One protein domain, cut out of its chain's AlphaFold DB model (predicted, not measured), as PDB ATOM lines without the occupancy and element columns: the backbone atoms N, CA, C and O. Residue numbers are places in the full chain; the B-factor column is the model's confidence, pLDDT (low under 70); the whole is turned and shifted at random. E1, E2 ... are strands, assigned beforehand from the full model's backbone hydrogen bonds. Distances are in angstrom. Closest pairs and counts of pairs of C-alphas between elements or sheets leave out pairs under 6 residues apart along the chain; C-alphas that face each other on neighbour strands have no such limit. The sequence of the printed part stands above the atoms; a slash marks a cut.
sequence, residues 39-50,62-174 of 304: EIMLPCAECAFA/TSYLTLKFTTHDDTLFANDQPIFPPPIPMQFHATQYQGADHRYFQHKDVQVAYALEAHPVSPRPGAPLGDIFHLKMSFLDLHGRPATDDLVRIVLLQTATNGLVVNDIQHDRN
ATOM      1  N   GLU A  39     360.024 383.948 496.630       92.19
ATOM      2  CA  GLU A  39     358.629 383.726 496.981       92.19
ATOM      3  C   GLU A  39     357.811 383.566 495.703       92.19
ATOM      4  O   GLU A  39     357.923 384.378 494.782       92.19
ATOM      5  N   ILE A  40     357.021 382.498 495.633       92.81
ATOM      6  CA  ILE A  40     356.087 382.255 494.538       92.81
ATOM      7  C   ILE A  40     354.675 382.090 495.089       92.81
ATOM      8  O   ILE A  40     354.475 381.568 496.185       92.81
ATOM      9  N   MET A  41     353.703 382.519 494.293       92.69
ATOM     10  CA  MET A  41     352.280 382.389 494.584       92.69
ATOM     11  C   MET A  41     351.687 381.407 493.579       92.69
ATOM     12  O   MET A  41     351.712 381.666 492.377       92.69
ATOM     13  N   LEU A  42     351.177 380.280 494.063       93.06
ATOM     14  CA  LEU A  42     350.600 379.225 493.235       93.06
ATOM     15  C   LEU A  42     349.082 379.228 493.394       93.06
ATOM     16  O   LEU A  42     348.608 379.168 494.525       93.06
ATOM     17  N   PRO A  43     348.292 379.280 492.311       92.56
ATOM     18  CA  PRO A  43     346.845 379.165 492.422       92.56
ATOM     19  C   PRO A  43     346.481 377.801 493.014       92.56
ATOM     20  O   PRO A  43     347.031 376.775 492.606       92.56
ATOM     21  N   CYS A  44     345.558 377.779 493.972       92.25
ATOM     22  CA  CYS A  44     345.058 376.516 494.501       92.25
ATOM     23  C   CYS A  44     344.279 375.770 493.411       92.25
ATOM     24  O   CYS A  44     343.532 376.388 492.648       92.25
ATOM     25  N   ALA A  45     344.433 374.448 493.363       90.94
ATOM     26  CA  ALA A  45     343.622 373.602 492.497       90.94
ATOM     27  C   ALA A  45     342.164 373.588 492.969       90.94
ATOM     28  O   ALA A  45     341.856 373.900 494.129       90.94
ATOM     29  N   GLU A  46     341.266 373.163 492.078       87.50
ATOM     30  CA  GLU A  46     339.881 372.929 492.463       87.50
ATOM     31  C   GLU A  46     339.833 371.946 493.649       87.50
ATOM     32  O   GLU A  46     340.436 370.872 493.628       87.50
ATOM     33  N   CYS A  47     339.108 372.321 494.703       87.62
ATOM     34  CA  CYS A  47     338.881 371.524 495.912       87.62
ATOM     35  C   CYS A  47     340.086 371.305 496.838       87.62
ATOM     36  O   CYS A  47     339.973 370.512 497.780       87.62
ATOM     37  N   ALA A  48     341.201 372.002 496.619       90.62
ATOM     38  CA  ALA A  48     342.360 371.926 497.500       90.62
ATOM     39  C   ALA A  48     341.987 372.298 498.952       90.62
ATOM     40  O   ALA A  48     341.333 373.312 499.198       90.62
ATOM     41  N   PHE A  49     342.411 371.470 499.915       90.88
ATOM     42  CA  PHE A  49     342.239 371.681 501.366       90.88
ATOM     43  C   PHE A  49     340.791 371.721 501.896       90.88
ATOM     44  O   PHE A  49     340.567 372.145 503.028       90.88
ATOM     45  N   ALA A  50     339.804 371.266 501.119       87.94
ATOM     46  CA  ALA A  50     338.417 371.166 501.580       87.94
ATOM     47  C   ALA A  50     338.183 369.896 502.424       87.94
ATOM     48  O   ALA A  50     338.486 368.794 501.962       87.94
ATOM     49  N   THR A  62     339.168 383.115 494.357       78.69
ATOM     50  CA  THR A  62     340.598 383.118 494.034       78.69
ATOM     51  C   THR A  62     341.402 382.825 495.298       78.69
ATOM     52  O   THR A  62     341.525 383.678 496.176       78.69
ATOM     53  N   SER A  63     341.912 381.601 495.419       88.62
ATOM     54  CA  SER A  63     342.829 381.226 496.495       88.62
ATOM     55  C   SER A  63     344.185 380.838 495.926       88.62
ATOM     56  O   SER A  63     344.279 380.315 494.813       88.62
ATOM     57  N   TYR A  64     345.238 381.138 496.676       92.31
ATOM     58  CA  TYR A  64     346.611 380.839 496.295       92.31
ATOM     59  C   TYR A  64     347.434 380.401 497.506       92.31
ATOM     60  O   TYR A  64     347.171 380.800 498.640       92.31
ATOM     61  N   LEU A  65     348.437 379.573 497.246       94.12
ATOM     62  CA  LEU A  65     349.457 379.141 498.187       94.12
ATOM     63  C   LEU A  65     350.707 379.983 498.001       94.12
ATOM     64  O   LEU A  65     351.189 380.142 496.879       94.12
ATOM     65  N   THR A  66     351.266 380.456 499.103       94.69
ATOM     66  CA  THR A  66     352.555 381.142 499.091       94.69
ATOM     67  C   THR A  66     353.657 380.183 499.520       94.69
ATOM     68  O   THR A  66     353.594 379.578 500.594       94.69
ATOM     69  N   LEU A  67     354.680 380.055 498.674       96.06
ATOM     70  CA  LEU A  67     355.862 379.240 498.930       96.06
ATOM     71  C   LEU A  67     357.115 380.108 498.873       96.06
ATOM     72  O   LEU A  67     357.407 380.726 497.851       96.06
ATOM     73  N   LYS A  68     357.882 380.114 499.958       96.12
ATOM     74  CA  LYS A  68     359.151 380.827 500.085       96.12
ATOM     75  C   LYS A  68     360.303 379.834 500.086       96.12
ATOM     76  O   LYS A  68     360.492 379.106 501.057       96.12
ATOM     77  N   PHE A  69     361.103 379.850 499.026       96.31
ATOM     78  CA  PHE A  69     362.287 379.010 498.899       96.31
ATOM     79  C   PHE A  69     363.538 379.731 499.388       96.31
ATOM     80  O   PHE A  69     363.817 380.874 499.009       96.31
ATOM     81  N   THR A  70     364.305 379.040 500.223       96.00
ATOM     82  CA  THR A  70     365.600 379.500 500.738       96.00
ATOM     83  C   THR A  70     366.568 378.329 500.800       96.00
ATOM     84  O   THR A  70     366.138 377.185 500.896       96.00
ATOM     85  N   THR A  71     367.869 378.589 500.722       95.44
ATOM     86  CA  THR A  71     368.888 377.555 500.921       95.44
ATOM     87  C   THR A  71     369.787 377.916 502.089       95.44
ATOM     88  O   THR A  71     370.138 379.083 502.275       95.44
ATOM     89  N   HIS A  72     370.136 376.909 502.883       92.69
ATOM     90  CA  HIS A  72     371.034 377.022 504.024       92.69
ATOM     91  C   HIS A  72     371.746 375.682 504.218       92.69
ATOM     92  O   HIS A  72     371.083 374.650 504.183       92.69
ATOM     93  N   ASP A  73     373.071 375.690 504.386       88.00
ATOM     94  CA  ASP A  73     373.888 374.504 504.701       88.00
ATOM     95  C   ASP A  73     373.513 373.237 503.904       88.00
ATOM     96  O   ASP A  73     373.053 372.241 504.457       88.00
ATOM     97  N   ASP A  74     373.658 373.299 502.575       92.31
ATOM     98  CA  ASP A  74     373.355 372.188 501.644       92.31
ATOM     99  C   ASP A  74     371.883 371.729 501.621       92.31
ATOM    100  O   ASP A  74     371.548 370.705 501.037       92.31
ATOM    101  N   THR A  75     370.978 372.494 502.236       95.88
ATOM    102  CA  THR A  75     369.558 372.149 502.337       95.88
ATOM    103  C   THR A  75     368.698 373.239 501.702       95.88
ATOM    104  O   THR A  75     368.891 374.435 501.928       95.88
ATOM    105  N   LEU A  76     367.736 372.834 500.878       96.69
ATOM    106  CA  LEU A  76     366.658 373.679 500.379       96.69
ATOM    107  C   LEU A  76     365.496 373.632 501.365       96.69
ATOM    108  O   LEU A  76     365.024 372.555 501.731       96.69
ATOM    109  N   PHE A  77     364.988 374.804 501.715       97.56
ATOM    110  CA  PHE A  77     363.840 375.000 502.581       97.56
ATOM    111  C   PHE A  77     362.687 375.617 501.792       97.56
ATOM    112  O   PHE A  77     362.907 376.507 500.967       97.56
ATOM    113  N   ALA A  78     361.465 375.187 502.089       97.12
ATOM    114  CA  ALA A  78     360.227 375.857 501.715       97.12
ATOM    115  C   ALA A  78     359.520 376.313 502.991       97.12
ATOM    116  O   ALA A  78     359.318 375.512 503.897       97.12
ATOM    117  N   ASN A  79     359.171 377.598 503.072       96.06
ATOM    118  CA  ASN A  79     358.544 378.200 504.254       96.06
ATOM    119  C   ASN A  79     359.309 377.875 505.545       96.06
ATOM    120  O   ASN A  79     358.733 377.503 506.562       96.06
ATOM    121  N   ASP A  80     360.636 377.989 505.461       96.19
ATOM    122  CA  ASP A  80     361.565 377.747 506.564       96.19
ATOM    123  C   ASP A  80     361.575 376.279 507.074       96.19
ATOM    124  O   ASP A  80     362.145 375.985 508.122       96.19
ATOM    125  N   GLN A  81     361.022 375.332 506.299       97.56
ATOM    126  CA  GLN A  81     361.065 373.886 506.560       97.56
ATOM    127  C   GLN A  81     361.860 373.140 505.475       97.56
ATOM    128  O   GLN A  81     361.724 373.464 504.294       97.56
ATOM    129  N   PRO A  82     362.711 372.162 505.834       97.25
ATOM    130  CA  PRO A  82     363.588 371.490 504.877       97.25
ATOM    131  C   PRO A  82     362.780 370.631 503.899       97.25
ATOM    132  O   PRO A  82     361.897 369.885 504.308       97.25
ATOM    133  N   ILE A  83     363.101 370.713 502.607       97.50
ATOM    134  CA  ILE A  83     362.424 369.951 501.542       97.50
ATOM    135  C   ILE A  83     363.374 369.191 500.609       97.50
ATOM    136  O   ILE A  83     362.933 368.261 499.924       97.50
ATOM    137  N   PHE A  84     364.653 369.572 500.558       97.38
ATOM    138  CA  PHE A  84     365.690 368.840 499.833       97.38
ATOM    139  C   PHE A  84     367.040 368.951 500.563       97.38
ATOM    140  O   PHE A  84     367.454 370.080 500.810       97.38
ATOM    141  N   PRO A  85     367.744 367.845 500.867       96.06
ATOM    142  CA  PRO A  85     367.334 366.447 500.677       96.06
ATOM    143  C   PRO A  85     365.964 366.130 501.315       96.06
ATOM    144  O   PRO A  85     365.602 366.765 502.304       96.06
ATOM    145  N   PRO A  86     365.141 365.245 500.715       96.50
ATOM    146  CA  PRO A  86     363.749 365.094 501.132       96.50
ATOM    147  C   PRO A  86     363.648 364.460 502.532       96.50
ATOM    148  O   PRO A  86     364.175 363.361 502.729       96.50
ATOM    149  N   PRO A  87     362.964 365.102 503.499       96.69
ATOM    150  CA  PRO A  87     362.656 364.500 504.786       96.69
ATOM    151  C   PRO A  87     361.583 363.415 504.653       96.69
ATOM    152  O   PRO A  87     360.845 363.331 503.668       96.69
ATOM    153  N   ILE A  88     361.464 362.600 505.700       95.81
ATOM    154  CA  ILE A  88     360.367 361.649 505.873       95.81
ATOM    155  C   ILE A  88     359.603 362.070 507.138       95.81
ATOM    156  O   ILE A  88     360.196 362.042 508.217       95.81
ATOM    157  N   PRO A  89     358.312 362.446 507.039       95.50
ATOM    158  CA  PRO A  89     357.477 362.481 505.832       95.50
ATOM    159  C   PRO A  89     357.764 363.690 504.919       95.50
ATOM    160  O   PRO A  89     358.197 364.741 505.380       95.50
ATOM    161  N   MET A  90     357.455 363.562 503.622       97.69
ATOM    162  CA  MET A  90     357.579 364.648 502.634       97.69
ATOM    163  C   MET A  90     356.398 365.624 502.723       97.69
ATOM    164  O   MET A  90     355.494 365.631 501.880       97.69
ATOM    165  N   GLN A  91     356.372 366.406 503.799       97.88
ATOM    166  CA  GLN A  91     355.308 367.353 504.117       97.88
ATOM    167  C   GLN A  91     355.892 368.626 504.723       97.88
ATOM    168  O   GLN A  91     356.914 368.576 505.404       97.88
ATOM    169  N   PHE A  92     355.229 369.753 504.494       97.75
ATOM    170  CA  PHE A  92     355.578 371.033 505.102       97.75
ATOM    171  C   PHE A  92     354.331 371.924 505.246       97.75
ATOM    172  O   PHE A  92     353.267 371.618 504.703       97.75
ATOM    173  N   HIS A  93     354.445 373.006 506.009       98.06
ATOM    174  CA  HIS A  93     353.387 373.981 506.253       98.06
ATOM    175  C   HIS A  93     353.454 375.138 505.254       98.06
ATOM    176  O   HIS A  93     354.528 375.652 504.921       98.06
ATOM    177  N   ALA A  94     352.295 375.561 504.758       97.25
ATOM    178  CA  ALA A  94     352.183 376.681 503.841       97.25
ATOM    179  C   ALA A  94     351.006 377.581 504.183       97.25
ATOM    180  O   ALA A  94     349.968 377.138 504.665       97.25
ATOM    181  N   THR A  95     351.151 378.864 503.867       95.62
ATOM    182  CA  THR A  95     350.065 379.826 504.019       95.62
ATOM    183  C   THR A  95     349.205 379.823 502.762       95.62
ATOM    184  O   THR A  95     349.667 380.171 501.672       95.62
ATOM    185  N   GLN A  96     347.945 379.434 502.923       93.25
ATOM    186  CA  GLN A  96     346.902 379.610 501.924       93.25
ATOM    187  C   GLN A  96     346.224 380.955 502.156       93.25
ATOM    188  O   GLN A  96     345.769 381.238 503.262       93.25
ATOM    189  N   TYR A  97     346.097 381.753 501.104       90.88
ATOM    190  CA  TYR A  97     345.299 382.970 501.101       90.88
ATOM    191  C   TYR A  97     344.018 382.735 500.305       90.88
ATOM    192  O   TYR A  97     344.055 382.189 499.202       90.88
ATOM    193  N   GLN A  98     342.882 383.159 500.852       86.94
ATOM    194  CA  GLN A  98     341.565 383.052 500.232       86.94
ATOM    195  C   GLN A  98     340.847 384.405 500.304       86.94
ATOM    196  O   GLN A  98     340.748 385.016 501.367       86.94
ATOM    197  N   GLY A  99     340.336 384.881 499.167       73.12
ATOM    198  CA  GLY A  99     339.543 386.109 499.110       73.12
ATOM    199  C   GLY A  99     339.242 386.542 497.679       73.12
ATOM    200  O   GLY A  99     340.059 386.332 496.788       73.12
ATOM    201  N   ALA A 100     338.061 387.126 497.462       62.94
ATOM    202  CA  ALA A 100     337.635 387.676 496.168       62.94
ATOM    203  C   ALA A 100     338.008 389.162 495.990       62.94
ATOM    204  O   ALA A 100     338.011 389.661 494.869       62.94
ATOM    205  N   ASP A 101     338.314 389.868 497.085       58.62
ATOM    206  CA  ASP A 101     338.663 391.290 497.099       58.62
ATOM    207  C   ASP A 101     339.957 391.493 497.903       58.62
ATOM    208  O   ASP A 101     340.110 390.952 499.002       58.62
ATOM    209  N   HIS A 102     340.891 392.281 497.365       56.28
ATOM    210  CA  HIS A 102     342.262 392.432 497.872       56.28
ATOM    211  C   HIS A 102     342.360 393.024 499.294       56.28
ATOM    212  O   HIS A 102     343.451 393.106 499.857       56.28
ATOM    213  N   ARG A 103     341.235 393.464 499.871       57.03
ATOM    214  CA  ARG A 103     341.162 394.161 501.163       57.03
ATOM    215  C   ARG A 103     340.964 393.251 502.375       57.03
ATOM    216  O   ARG A 103     341.266 393.684 503.481       57.03
ATOM    217  N   TYR A 104     340.505 392.013 502.183       61.72
ATOM    218  CA  TYR A 104     340.275 391.059 503.275       61.72
ATOM    219  C   TYR A 104     340.682 389.651 502.841       61.72
ATOM    220  O   TYR A 104     339.840 388.800 502.558       61.72
ATOM    221  N   PHE A 105     341.990 389.404 502.769       70.62
ATOM    222  CA  PHE A 105     342.494 388.048 502.590       70.62
ATOM    223  C   PHE A 105     342.415 387.298 503.916       70.62
ATOM    224  O   PHE A 105     343.099 387.646 504.881       70.62
ATOM    225  N   GLN A 106     341.598 386.248 503.958       81.88
ATOM    226  CA  GLN A 106     341.729 385.252 505.010       81.88
ATOM    227  C   GLN A 106     342.966 384.420 504.694       81.88
ATOM    228  O   GLN A 106     343.133 383.962 503.564       81.88
ATOM    229  N   HIS A 107     343.846 384.264 505.677       89.44
ATOM    230  CA  HIS A 107     344.982 383.365 505.571       89.44
ATOM    231  C   HIS A 107     344.786 382.194 506.524       89.44
ATOM    232  O   HIS A 107     344.330 382.361 507.656       89.44
ATOM    233  N   LYS A 108     345.115 381.002 506.045       90.88
ATOM    234  CA  LYS A 108     345.056 379.760 506.806       90.88
ATOM    235  C   LYS A 108     346.383 379.043 506.632       90.88
ATOM    236  O   LYS A 108     346.879 378.923 505.513       90.88
ATOM    237  N   ASP A 109     346.947 378.571 507.736       95.50
ATOM    238  CA  ASP A 109     348.064 377.638 507.670       95.50
ATOM    239  C   ASP A 109     347.535 376.250 507.289       95.50
ATOM    240  O   ASP A 109     346.584 375.742 507.893       95.50
ATOM    241  N   VAL A 110     348.108 375.667 506.242       95.88
ATOM    242  CA  VAL A 110     347.690 374.383 505.683       95.88
ATOM    243  C   VAL A 110     348.883 373.453 505.544       95.88
ATOM    244  O   VAL A 110     349.988 373.862 505.193       95.88
ATOM    245  N   GLN A 111     348.647 372.168 505.797       97.50
ATOM    246  CA  GLN A 111     349.664 371.144 505.616       97.50
ATOM    247  C   GLN A 111     349.661 370.662 504.164       97.50
ATOM    248  O   GLN A 111     348.624 370.259 503.628       97.50
ATOM    249  N   VAL A 112     350.833 370.698 503.539       97.81
ATOM    250  CA  VAL A 112     351.044 370.345 502.137       97.81
ATOM    251  C   VAL A 112     351.965 369.136 502.072       97.81
ATOM    252  O   VAL A 112     353.092 369.165 502.565       97.81
ATOM    253  N   ALA A 113     351.493 368.065 501.444       98.12
ATOM    254  CA  ALA A 113     352.342 366.962 501.025       98.12
ATOM    255  C   ALA A 113     352.946 367.283 499.656       98.12
ATOM    256  O   ALA A 113     352.357 368.010 498.857       98.12
ATOM    257  N   TYR A 114     354.118 366.741 499.346       98.00
ATOM    258  CA  TYR A 114     354.705 366.935 498.024       98.00
ATOM    259  C   TYR A 114     355.345 365.661 497.497       98.00
ATOM    260  O   TYR A 114     355.856 364.834 498.247       98.00
ATOM    261  N   ALA A 115     355.320 365.518 496.175       96.81
ATOM    262  CA  ALA A 115     356.140 364.553 495.465       96.81
ATOM    263  C   ALA A 115     357.328 365.289 494.843       96.81
ATOM    264  O   ALA A 115     357.173 366.392 494.312       96.81
ATOM    265  N   LEU A 116     358.508 364.676 494.922       97.12
ATOM    266  CA  LEU A 116     359.763 365.244 494.450       97.12
ATOM    267  C   LEU A 116     360.432 364.284 493.475       97.12
ATOM    268  O   LEU A 116     360.701 363.131 493.798       97.12
ATOM    269  N   GLU A 117     360.753 364.800 492.299       96.81
ATOM    270  CA  GLU A 117     361.541 364.128 491.281       96.81
ATOM    271  C   GLU A 117     362.861 364.901 491.126       96.81
ATOM    272  O   GLU A 117     362.885 366.005 490.578       96.81
ATOM    273  N   ALA A 118     363.949 364.350 491.673       95.50
ATOM    274  CA  ALA A 118     365.267 364.982 491.694       95.50
ATOM    275  C   ALA A 118     366.203 364.327 490.671       95.50
ATOM    276  O   ALA A 118     366.474 363.130 490.746       95.50
ATOM    277  N   HIS A 119     366.725 365.122 489.737       94.56
ATOM    278  CA  HIS A 119     367.671 364.669 488.721       94.56
ATOM    279  C   HIS A 119     369.012 365.389 488.870       94.56
ATOM    280  O   HIS A 119     369.098 366.572 488.524       94.56
ATOM    281  N   PRO A 120     370.066 364.709 489.346       92.81
ATOM    282  CA  PRO A 120     371.410 365.259 489.292       92.81
ATOM    283  C   PRO A 120     371.895 365.280 487.836       92.81
ATOM    284  O   PRO A 120     371.784 364.291 487.110       92.81
ATOM    285  N   VAL A 121     372.436 366.413 487.402       89.75
ATOM    286  CA  VAL A 121     372.971 366.626 486.056       89.75
ATOM    287  C   VAL A 121     374.462 366.921 486.169       89.75
ATOM    288  O   VAL A 121     374.893 367.667 487.046       89.75
ATOM    289  N   SER A 122     375.258 366.333 485.276       82.75
ATOM    290  CA  SER A 122     376.682 366.652 485.176       82.75
ATOM    291  C   SER A 122     376.892 367.822 484.210       82.75
ATOM    292  O   SER A 122     376.301 367.822 483.124       82.75
ATOM    293  N   PRO A 123     377.754 368.800 484.536       77.25
ATOM    294  CA  PRO A 123     378.058 369.905 483.631       77.25
ATOM    295  C   PRO A 123     378.843 369.451 482.390       77.25
ATOM    296  O   PRO A 123     378.902 370.188 481.402       77.25
ATOM    297  N   ARG A 124     379.471 368.264 482.420       81.00
ATOM    298  CA  ARG A 124     380.258 367.713 481.305       81.00
ATOM    299  C   ARG A 124     380.092 366.194 481.191       81.00
ATOM    300  O   ARG A 124     380.022 365.516 482.209       81.00
ATOM    301  N   PRO A 125     380.118 365.620 479.976       76.06
ATOM    302  CA  PRO A 125     380.163 364.170 479.817       76.06
ATOM    303  C   PRO A 125     381.381 363.579 480.547       76.06
ATOM    304  O   PRO A 125     382.510 363.984 480.281       76.06
ATOM    305  N   GLY A 126     381.153 362.647 481.476       74.88
ATOM    306  CA  GLY A 126     382.208 361.971 482.245       74.88
ATOM    307  C   GLY A 126     382.683 362.688 483.517       74.88
ATOM    308  O   GLY A 126     383.512 362.132 484.231       74.88
ATOM    309  N   ALA A 127     382.167 363.881 483.829       77.44
ATOM    310  CA  ALA A 127     382.393 364.522 485.125       77.44
ATOM    311  C   ALA A 127     381.444 363.943 486.197       77.44
ATOM    312  O   ALA A 127     380.364 363.456 485.838       77.44
ATOM    313  N   PRO A 128     381.811 363.997 487.493       75.06
ATOM    314  CA  PRO A 128     380.933 363.558 488.576       75.06
ATOM    315  C   PRO A 128     379.551 364.223 488.490       75.06
ATOM    316  O   PRO A 128     379.411 365.375 488.081       75.06
ATOM    317  N   LEU A 129     378.513 363.449 488.810       76.06
ATOM    318  CA  LEU A 129     377.148 363.950 488.951       76.06
ATOM    319  C   LEU A 129     377.029 364.686 490.288       76.06
ATOM    320  O   LEU A 129     377.615 364.235 491.269       76.06
ATOM    321  N   GLY A 130     376.227 365.750 490.342       74.62
ATOM    322  CA  GLY A 130     375.873 366.405 491.610       74.62
ATOM    323  C   GLY A 130     376.053 367.918 491.633       74.62
ATOM    324  O   GLY A 130     375.444 368.572 492.465       74.62
ATOM    325  N   ASP A 131     376.778 368.505 490.680       87.00
ATOM    326  CA  ASP A 131     376.977 369.965 490.679       87.00
ATOM    327  C   ASP A 131     375.682 370.742 490.375       87.00
ATOM    328  O   ASP A 131     375.551 371.920 490.712       87.00
ATOM    329  N   ILE A 132     374.722 370.097 489.703       92.69
ATOM    330  CA  ILE A 132     373.444 370.682 489.298       92.69
ATOM    331  C   ILE A 132     372.327 369.699 489.639       92.69
ATOM    332  O   ILE A 132     372.368 368.545 489.212       92.69
ATOM    333  N   PHE A 133     371.286 370.158 490.331       95.25
ATOM    334  CA  PHE A 133     370.078 369.373 490.581       95.25
ATOM    335  C   PHE A 133     368.876 370.013 489.902       95.25
ATOM    336  O   PHE A 133     368.545 371.172 490.146       95.25
ATOM    337  N   HIS A 134     368.196 369.240 489.061       96.00
ATOM    338  CA  HIS A 134     366.893 369.602 488.519       96.00
ATOM    339  C   HIS A 134     365.816 368.948 489.376       96.00
ATOM    340  O   HIS A 134     365.608 367.735 489.314       96.00
ATOM    341  N   LEU A 135     365.135 369.758 490.177       97.00
ATOM    342  CA  LEU A 135     364.026 369.332 491.010       97.00
ATOM    343  C   LEU A 135     362.714 369.624 490.299       97.00
ATOM    344  O   LEU A 135     362.513 370.710 489.752       97.00
ATOM    345  N   LYS A 136     361.805 368.660 490.337       97.31
ATOM    346  CA  LYS A 136     360.436 368.803 489.862       97.31
ATOM    347  C   LYS A 136     359.489 368.385 490.978       97.31
ATOM    348  O   LYS A 136     359.598 367.282 491.504       97.31
ATOM    349  N   MET A 137     358.590 369.287 491.346       96.62
ATOM    350  CA  MET A 137     357.743 369.180 492.526       96.62
ATOM    351  C   MET A 137     356.272 369.321 492.152       96.62
ATOM    352  O   MET A 137     355.898 370.218 491.394       96.62
ATOM    353  N   SER A 138     355.442 368.449 492.720       96.81
ATOM    354  CA  SER A 138     353.981 368.563 492.697       96.81
ATOM    355  C   SER A 138     353.448 368.548 494.122       96.81
ATOM    356  O   SER A 138     353.882 367.717 494.923       96.81
ATOM    357  N   PHE A 139     352.499 369.428 494.416       97.38
ATOM    358  CA  PHE A 139     351.956 369.608 495.758       97.38
ATOM    359  C   PHE A 139     350.571 368.979 495.882       97.38
ATOM    360  O   PHE A 139     349.753 369.046 494.964       97.38
ATOM    361  N   LEU A 140     350.320 368.371 497.032       96.62
ATOM    362  CA  LEU A 140     349.134 367.600 497.356       96.62
ATOM    363  C   LEU A 140     348.597 368.050 498.718       96.62
ATOM    364  O   LEU A 140     349.360 368.439 499.602       96.62
ATOM    365  N   ASP A 141     347.287 367.970 498.907       95.00
ATOM    366  CA  ASP A 141     346.688 368.073 500.232       95.00
ATOM    367  C   ASP A 141     346.796 366.740 500.999       95.00
ATOM    368  O   ASP A 141     347.234 365.713 500.471       95.00
ATOM    369  N   LEU A 142     346.374 366.732 502.266       92.56
ATOM    370  CA  LEU A 142     346.399 365.532 503.114       92.56
ATOM    371  C   LEU A 142     345.444 364.418 502.658       92.56
ATOM    372  O   LEU A 142     345.548 363.287 503.128       92.56
ATOM    373  N   HIS A 143     344.525 364.719 501.739       92.81
ATOM    374  CA  HIS A 143     343.641 363.739 501.119       92.81
ATOM    375  C   HIS A 143     344.228 363.161 499.822       92.81
ATOM    376  O   HIS A 143     343.579 362.341 499.173       92.81
ATOM    377  N   GLY A 144     345.444 363.568 499.438       92.19
ATOM    378  CA  GLY A 144     346.104 363.139 498.207       92.19
ATOM    379  C   GLY A 144     345.551 363.804 496.947       92.19
ATOM    380  O   GLY A 144     345.819 363.326 495.844       92.19
ATOM    381  N   ARG A 145     344.774 364.886 497.078       92.12
ATOM    382  CA  ARG A 145     344.323 365.703 495.943       92.12
ATOM    383  C   ARG A 145     345.385 366.747 495.606       92.12
ATOM    384  O   ARG A 145     346.156 367.114 496.488       92.12
ATOM    385  N   PRO A 146     345.430 367.265 494.370       93.81
ATOM    386  CA  PRO A 146     346.320 368.369 494.026       93.81
ATOM    387  C   PRO A 146     346.060 369.576 494.924       93.81
ATOM    388  O   PRO A 146     344.918 369.995 495.093       93.81
ATOM    389  N   ALA A 147     347.121 370.145 495.486       94.75
ATOM    390  CA  ALA A 147     347.042 371.438 496.157       94.75
ATOM    391  C   ALA A 147     347.051 372.589 495.133       94.75
ATOM    392  O   ALA A 147     346.430 373.626 495.344       94.75
ATOM    393  N   THR A 148     347.731 372.384 494.004       94.00
ATOM    394  CA  THR A 148     347.802 373.282 492.847       94.00
ATOM    395  C   THR A 148     347.931 372.445 491.573       94.00
ATOM    396  O   THR A 148     348.488 371.345 491.611       94.00
ATOM    397  N   ASP A 149     347.424 372.959 490.453       91.75
ATOM    398  CA  ASP A 149     347.619 372.357 489.125       91.75
ATOM    399  C   ASP A 149     348.993 372.711 488.523       91.75
ATOM    400  O   ASP A 149     349.403 372.178 487.483       91.75
ATOM    401  N   ASP A 150     349.724 373.615 489.179       92.19
ATOM    402  CA  ASP A 150     351.021 374.091 488.734       92.19
ATOM    403  C   ASP A 150     352.131 373.138 489.183       92.19
ATOM    404  O   ASP A 150     352.220 372.700 490.332       92.19
ATOM    405  N   LEU A 151     353.033 372.835 488.254       94.06
ATOM    406  CA  LEU A 151     354.237 372.071 488.535       94.06
ATOM    407  C   LEU A 151     355.387 373.039 488.807       94.06
ATOM    408  O   LEU A 151     355.701 373.869 487.952       94.06
ATOM    409  N   VAL A 152     356.070 372.882 489.941       96.06
ATOM    410  CA  VAL A 152     357.233 373.711 490.279       96.06
ATOM    411  C   VAL A 152     358.520 372.998 489.897       96.06
ATOM    412  O   VAL A 152     358.728 371.825 490.204       96.06
ATOM    413  N   ARG A 153     359.401 373.715 489.203       96.75
ATOM    414  CA  ARG A 153     360.732 373.263 488.810       96.75
ATOM    415  C   ARG A 153     361.768 374.166 489.451       96.75
ATOM    416  O   ARG A 153     361.690 375.382 489.307       96.75
ATOM    417  N   ILE A 154     362.741 373.568 490.127       96.31
ATOM    418  CA  ILE A 154     363.819 374.292 490.802       96.31
ATOM    419  C   ILE A 154     365.144 373.759 490.277       96.31
ATOM    420  O   ILE A 154     365.381 372.552 490.288       96.31
ATOM    421  N   VAL A 155     366.005 374.656 489.810       95.50
ATOM    422  CA  VAL A 155     367.387 374.328 489.456       95.50
ATOM    423  C   VAL A 155     368.272 374.767 490.610       95.50
ATOM    424  O   VAL A 155     368.378 375.962 490.895       95.50
ATOM    425  N   LEU A 156     368.908 373.801 491.267       95.31
ATOM    426  CA  LEU A 156     369.898 374.049 492.307       95.31
ATOM    427  C   LEU A 156     371.301 373.851 491.745       95.31
ATOM    428  O   LEU A 156     371.529 372.953 490.934       95.31
ATOM    429  N   LEU A 157     372.231 374.679 492.204       93.19
ATOM    430  CA  LEU A 157     373.659 374.527 491.959       93.19
ATOM    431  C   LEU A 157     374.353 374.192 493.271       93.19
ATOM    432  O   LEU A 157     374.105 374.852 494.283       93.19
ATOM    433  N   GLN A 158     375.233 373.198 493.239       91.50
ATOM    434  CA  GLN A 158     376.122 372.907 494.350       91.50
ATOM    435  C   GLN A 158     377.384 373.765 494.228       91.50
ATOM    436  O   GLN A 158     378.030 373.851 493.184       91.50
ATOM    437  N   THR A 159     377.710 374.456 495.311       88.06
ATOM    438  CA  THR A 159     378.878 375.334 495.424       88.06
ATOM    439  C   THR A 159     380.094 374.520 495.864       88.06
ATOM    440  O   THR A 159     379.945 373.476 496.490       88.06
ATOM    441  N   ALA A 160     381.310 375.025 495.628       86.31
ATOM    442  CA  ALA A 160     382.563 374.382 496.050       86.31
ATOM    443  C   ALA A 160     382.664 374.101 497.566       86.31
ATOM    444  O   ALA A 160     383.463 373.273 497.988       86.31
ATOM    445  N   THR A 161     381.866 374.787 498.385       86.56
ATOM    446  CA  THR A 161     381.755 374.569 499.835       86.56
ATOM    447  C   THR A 161     380.669 373.549 500.207       86.56
ATOM    448  O   THR A 161     380.236 373.542 501.353       86.56
ATOM    449  N   ASN A 162     380.179 372.749 499.251       83.06
ATOM    450  CA  ASN A 162     379.001 371.881 499.384       83.06
ATOM    451  C   ASN A 162     377.747 372.633 499.856       83.06
ATOM    452  O   ASN A 162     376.981 372.135 500.663       83.06
ATOM    453  N   GLY A 163     377.551 373.868 499.395       90.44
ATOM    454  CA  GLY A 163     376.323 374.619 499.659       90.44
ATOM    455  C   GLY A 163     375.390 374.584 498.455       90.44
ATOM    456  O   GLY A 163     375.854 374.773 497.329       90.44
ATOM    457  N   LEU A 164     374.086 374.423 498.671       92.38
ATOM    458  CA  LEU A 164     373.091 374.571 497.608       92.38
ATOM    459  C   LEU A 164     372.712 376.038 497.413       92.38
ATOM    460  O   LEU A 164     372.459 376.776 498.368       92.38
ATOM    461  N   VAL A 165     372.619 376.455 496.154       93.12
ATOM    462  CA  VAL A 165     372.126 377.775 495.759       93.12
ATOM    463  C   VAL A 165     371.016 377.604 494.734       93.12
ATOM    464  O   VAL A 165     371.157 376.865 493.759       93.12
ATOM    465  N   VAL A 166     369.905 378.309 494.941       94.00
ATOM    466  CA  VAL A 166     368.819 378.384 493.960       94.00
ATOM    467  C   VAL A 166     369.286 379.201 492.761       94.00
ATOM    468  O   VAL A 166     369.560 380.394 492.888       94.00
ATOM    469  N   ASN A 167     369.361 378.563 491.595       92.75
ATOM    470  CA  ASN A 167     369.722 379.224 490.346       92.75
ATOM    471  C   ASN A 167     368.496 379.691 489.559       92.75
ATOM    472  O   ASN A 167     368.519 380.776 488.987       92.75
ATOM    473  N   ASP A 168     367.442 378.874 489.520       93.00
ATOM    474  CA  ASP A 168     366.208 379.200 488.806       93.00
ATOM    475  C   ASP A 168     364.999 378.515 489.449       93.00
ATOM    476  O   ASP A 168     365.106 377.385 489.933       93.00
ATOM    477  N   ILE A 169     363.853 379.198 489.431       93.81
ATOM    478  CA  ILE A 169     362.558 378.657 489.854       93.81
ATOM    479  C   ILE A 169     361.540 378.987 488.772       93.81
ATOM    480  O   ILE A 169     361.303 380.149 488.448       93.81
ATOM    481  N   GLN A 170     360.896 377.949 488.256       92.81
ATOM    482  CA  GLN A 170     359.822 378.061 487.282       92.81
ATOM    483  C   GLN A 170     358.588 377.343 487.812       92.81
ATOM    484  O   GLN A 170     358.692 376.301 488.455       92.81
ATOM    485  N   HIS A 171     357.416 377.880 487.507       89.50
ATOM    486  CA  HIS A 171     356.154 377.175 487.663       89.50
ATOM    487  C   HIS A 171     355.462 377.158 486.304       89.50
ATOM    488  O   HIS A 171     355.505 378.144 485.569       89.50
ATOM    489  N   ASP A 172     354.895 376.015 485.946       84.19
ATOM    490  CA  ASP A 172     354.168 375.844 484.694       84.19
ATOM    491  C   ASP A 172     352.785 375.285 485.005       84.19
ATOM    492  O   ASP A 172     352.665 374.306 485.752       84.19
ATOM    493  N   ARG A 173     351.753 375.900 484.423       76.06
ATOM    494  CA  ARG A 173     350.380 375.406 484.515       76.06
ATOM    495  C   ARG A 173     350.319 374.101 483.764       76.06
ATOM    496  O   ARG A 173     350.282 374.078 482.529       76.06
ATOM    497  N   ASN A 174     350.295 372.999 484.498       58.09
ATOM    498  CA  ASN A 174     350.314 371.698 483.873       58.09
ATOM    499  C   ASN A 174     348.900 371.330 483.418       58.09
ATOM    500  O   ASN A 174     348.250 370.440 483.956       58.09
TER     501      ASN A 174
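Overview. This is residues 39 to 50 and 62 to 174 of the 304 residues of an uncharacterized protein of Aspergillus taichungensis (UniProt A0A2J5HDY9). Picture nine antiparallel strands in one strongly twisted sheet, rolled into a long, nearly closed barrel: E2, E5, E6, E7, E8 and E9 go round it, and E9 comes back near E2 and E3. The short hairpin of E3 and E4 fills the wall beside E2, and E1 lies along its other side; the links of E5 to E6 and E6 to E7 lie at opposite ends of the long axis. The printed part has 125 residues, no named helix and nine named strands, E1 to E9 in chain order, in a branched sheet; the class is all strand. It is compact, with a radius of gyration of the C-alphas of 15.7 A, and spans 52 by 25 by 23 A, a rod.

Along the chain. Start at E2, residues 63 to 72, 29.5 A long, with C-alpha 63 at (342.829, 381.226, 496.495). E1 is residues 39 to 43, E3 residues 75 to 78 and E4 residues 81 to 84. E5, residues 91 to 98, measures 21.2 A. Find C-alpha 106 at (341.729, 385.252, 505.010); from there E6, the longest strand, runs 41.0 A to residue 121 and bends by 62 degrees at residue 111. E7, residues 132 to 140, measures 25.8 A and E8, residues 150 to 158, 25.7 A. E9, residues 164 to 173, measures 26.2 A, bends by 58 degrees at residue 167 and ends at C-alpha 173, (350.380, 375.406, 484.515).

Arrangement. Look first at E2, which has three neighbours. E1 lies on one side, beside residues 64 to 68, with N 40 and O 67 2.9 A apart. On the other side are E3, beside residues 68 to 72, with N 70 to O 77 at 3.0 A, and E5, beside residues 63 to 66, with N 64 to O 97 at 3.0 A. E2, E3, E4 and E5 form a Greek key: three strands form a meander, each the antiparallel neighbour of the one before, and E5 pairs with E2. In the hairpin of E3 and E4, N 78 and O 81 are 2.8 A apart. A second meander is E5 to E9; look for N 94 and O 110 at 2.9 A, N 117 and O 136 at 2.9 A, N 135 and O 154 at 2.8 A, and N 153 and O 170 at 2.8 A. The closest C-alphas of E2 and E9, Thr 71 and Val 165, are 6.1 A apart. E5 and E8 are apart.

Size, cuts and confidence. The two C-alphas farthest apart, those of Arg 103 and Gly 126, are 55.5 A apart. Residues 51 to 61 are not printed; C-alphas 50 and 62 are 14.3 A apart across this cut. Of the links that are printed whole, none is long. The mean pLDDT of the printed part is 90.2; residues 100 to 104 and 174 are under 70.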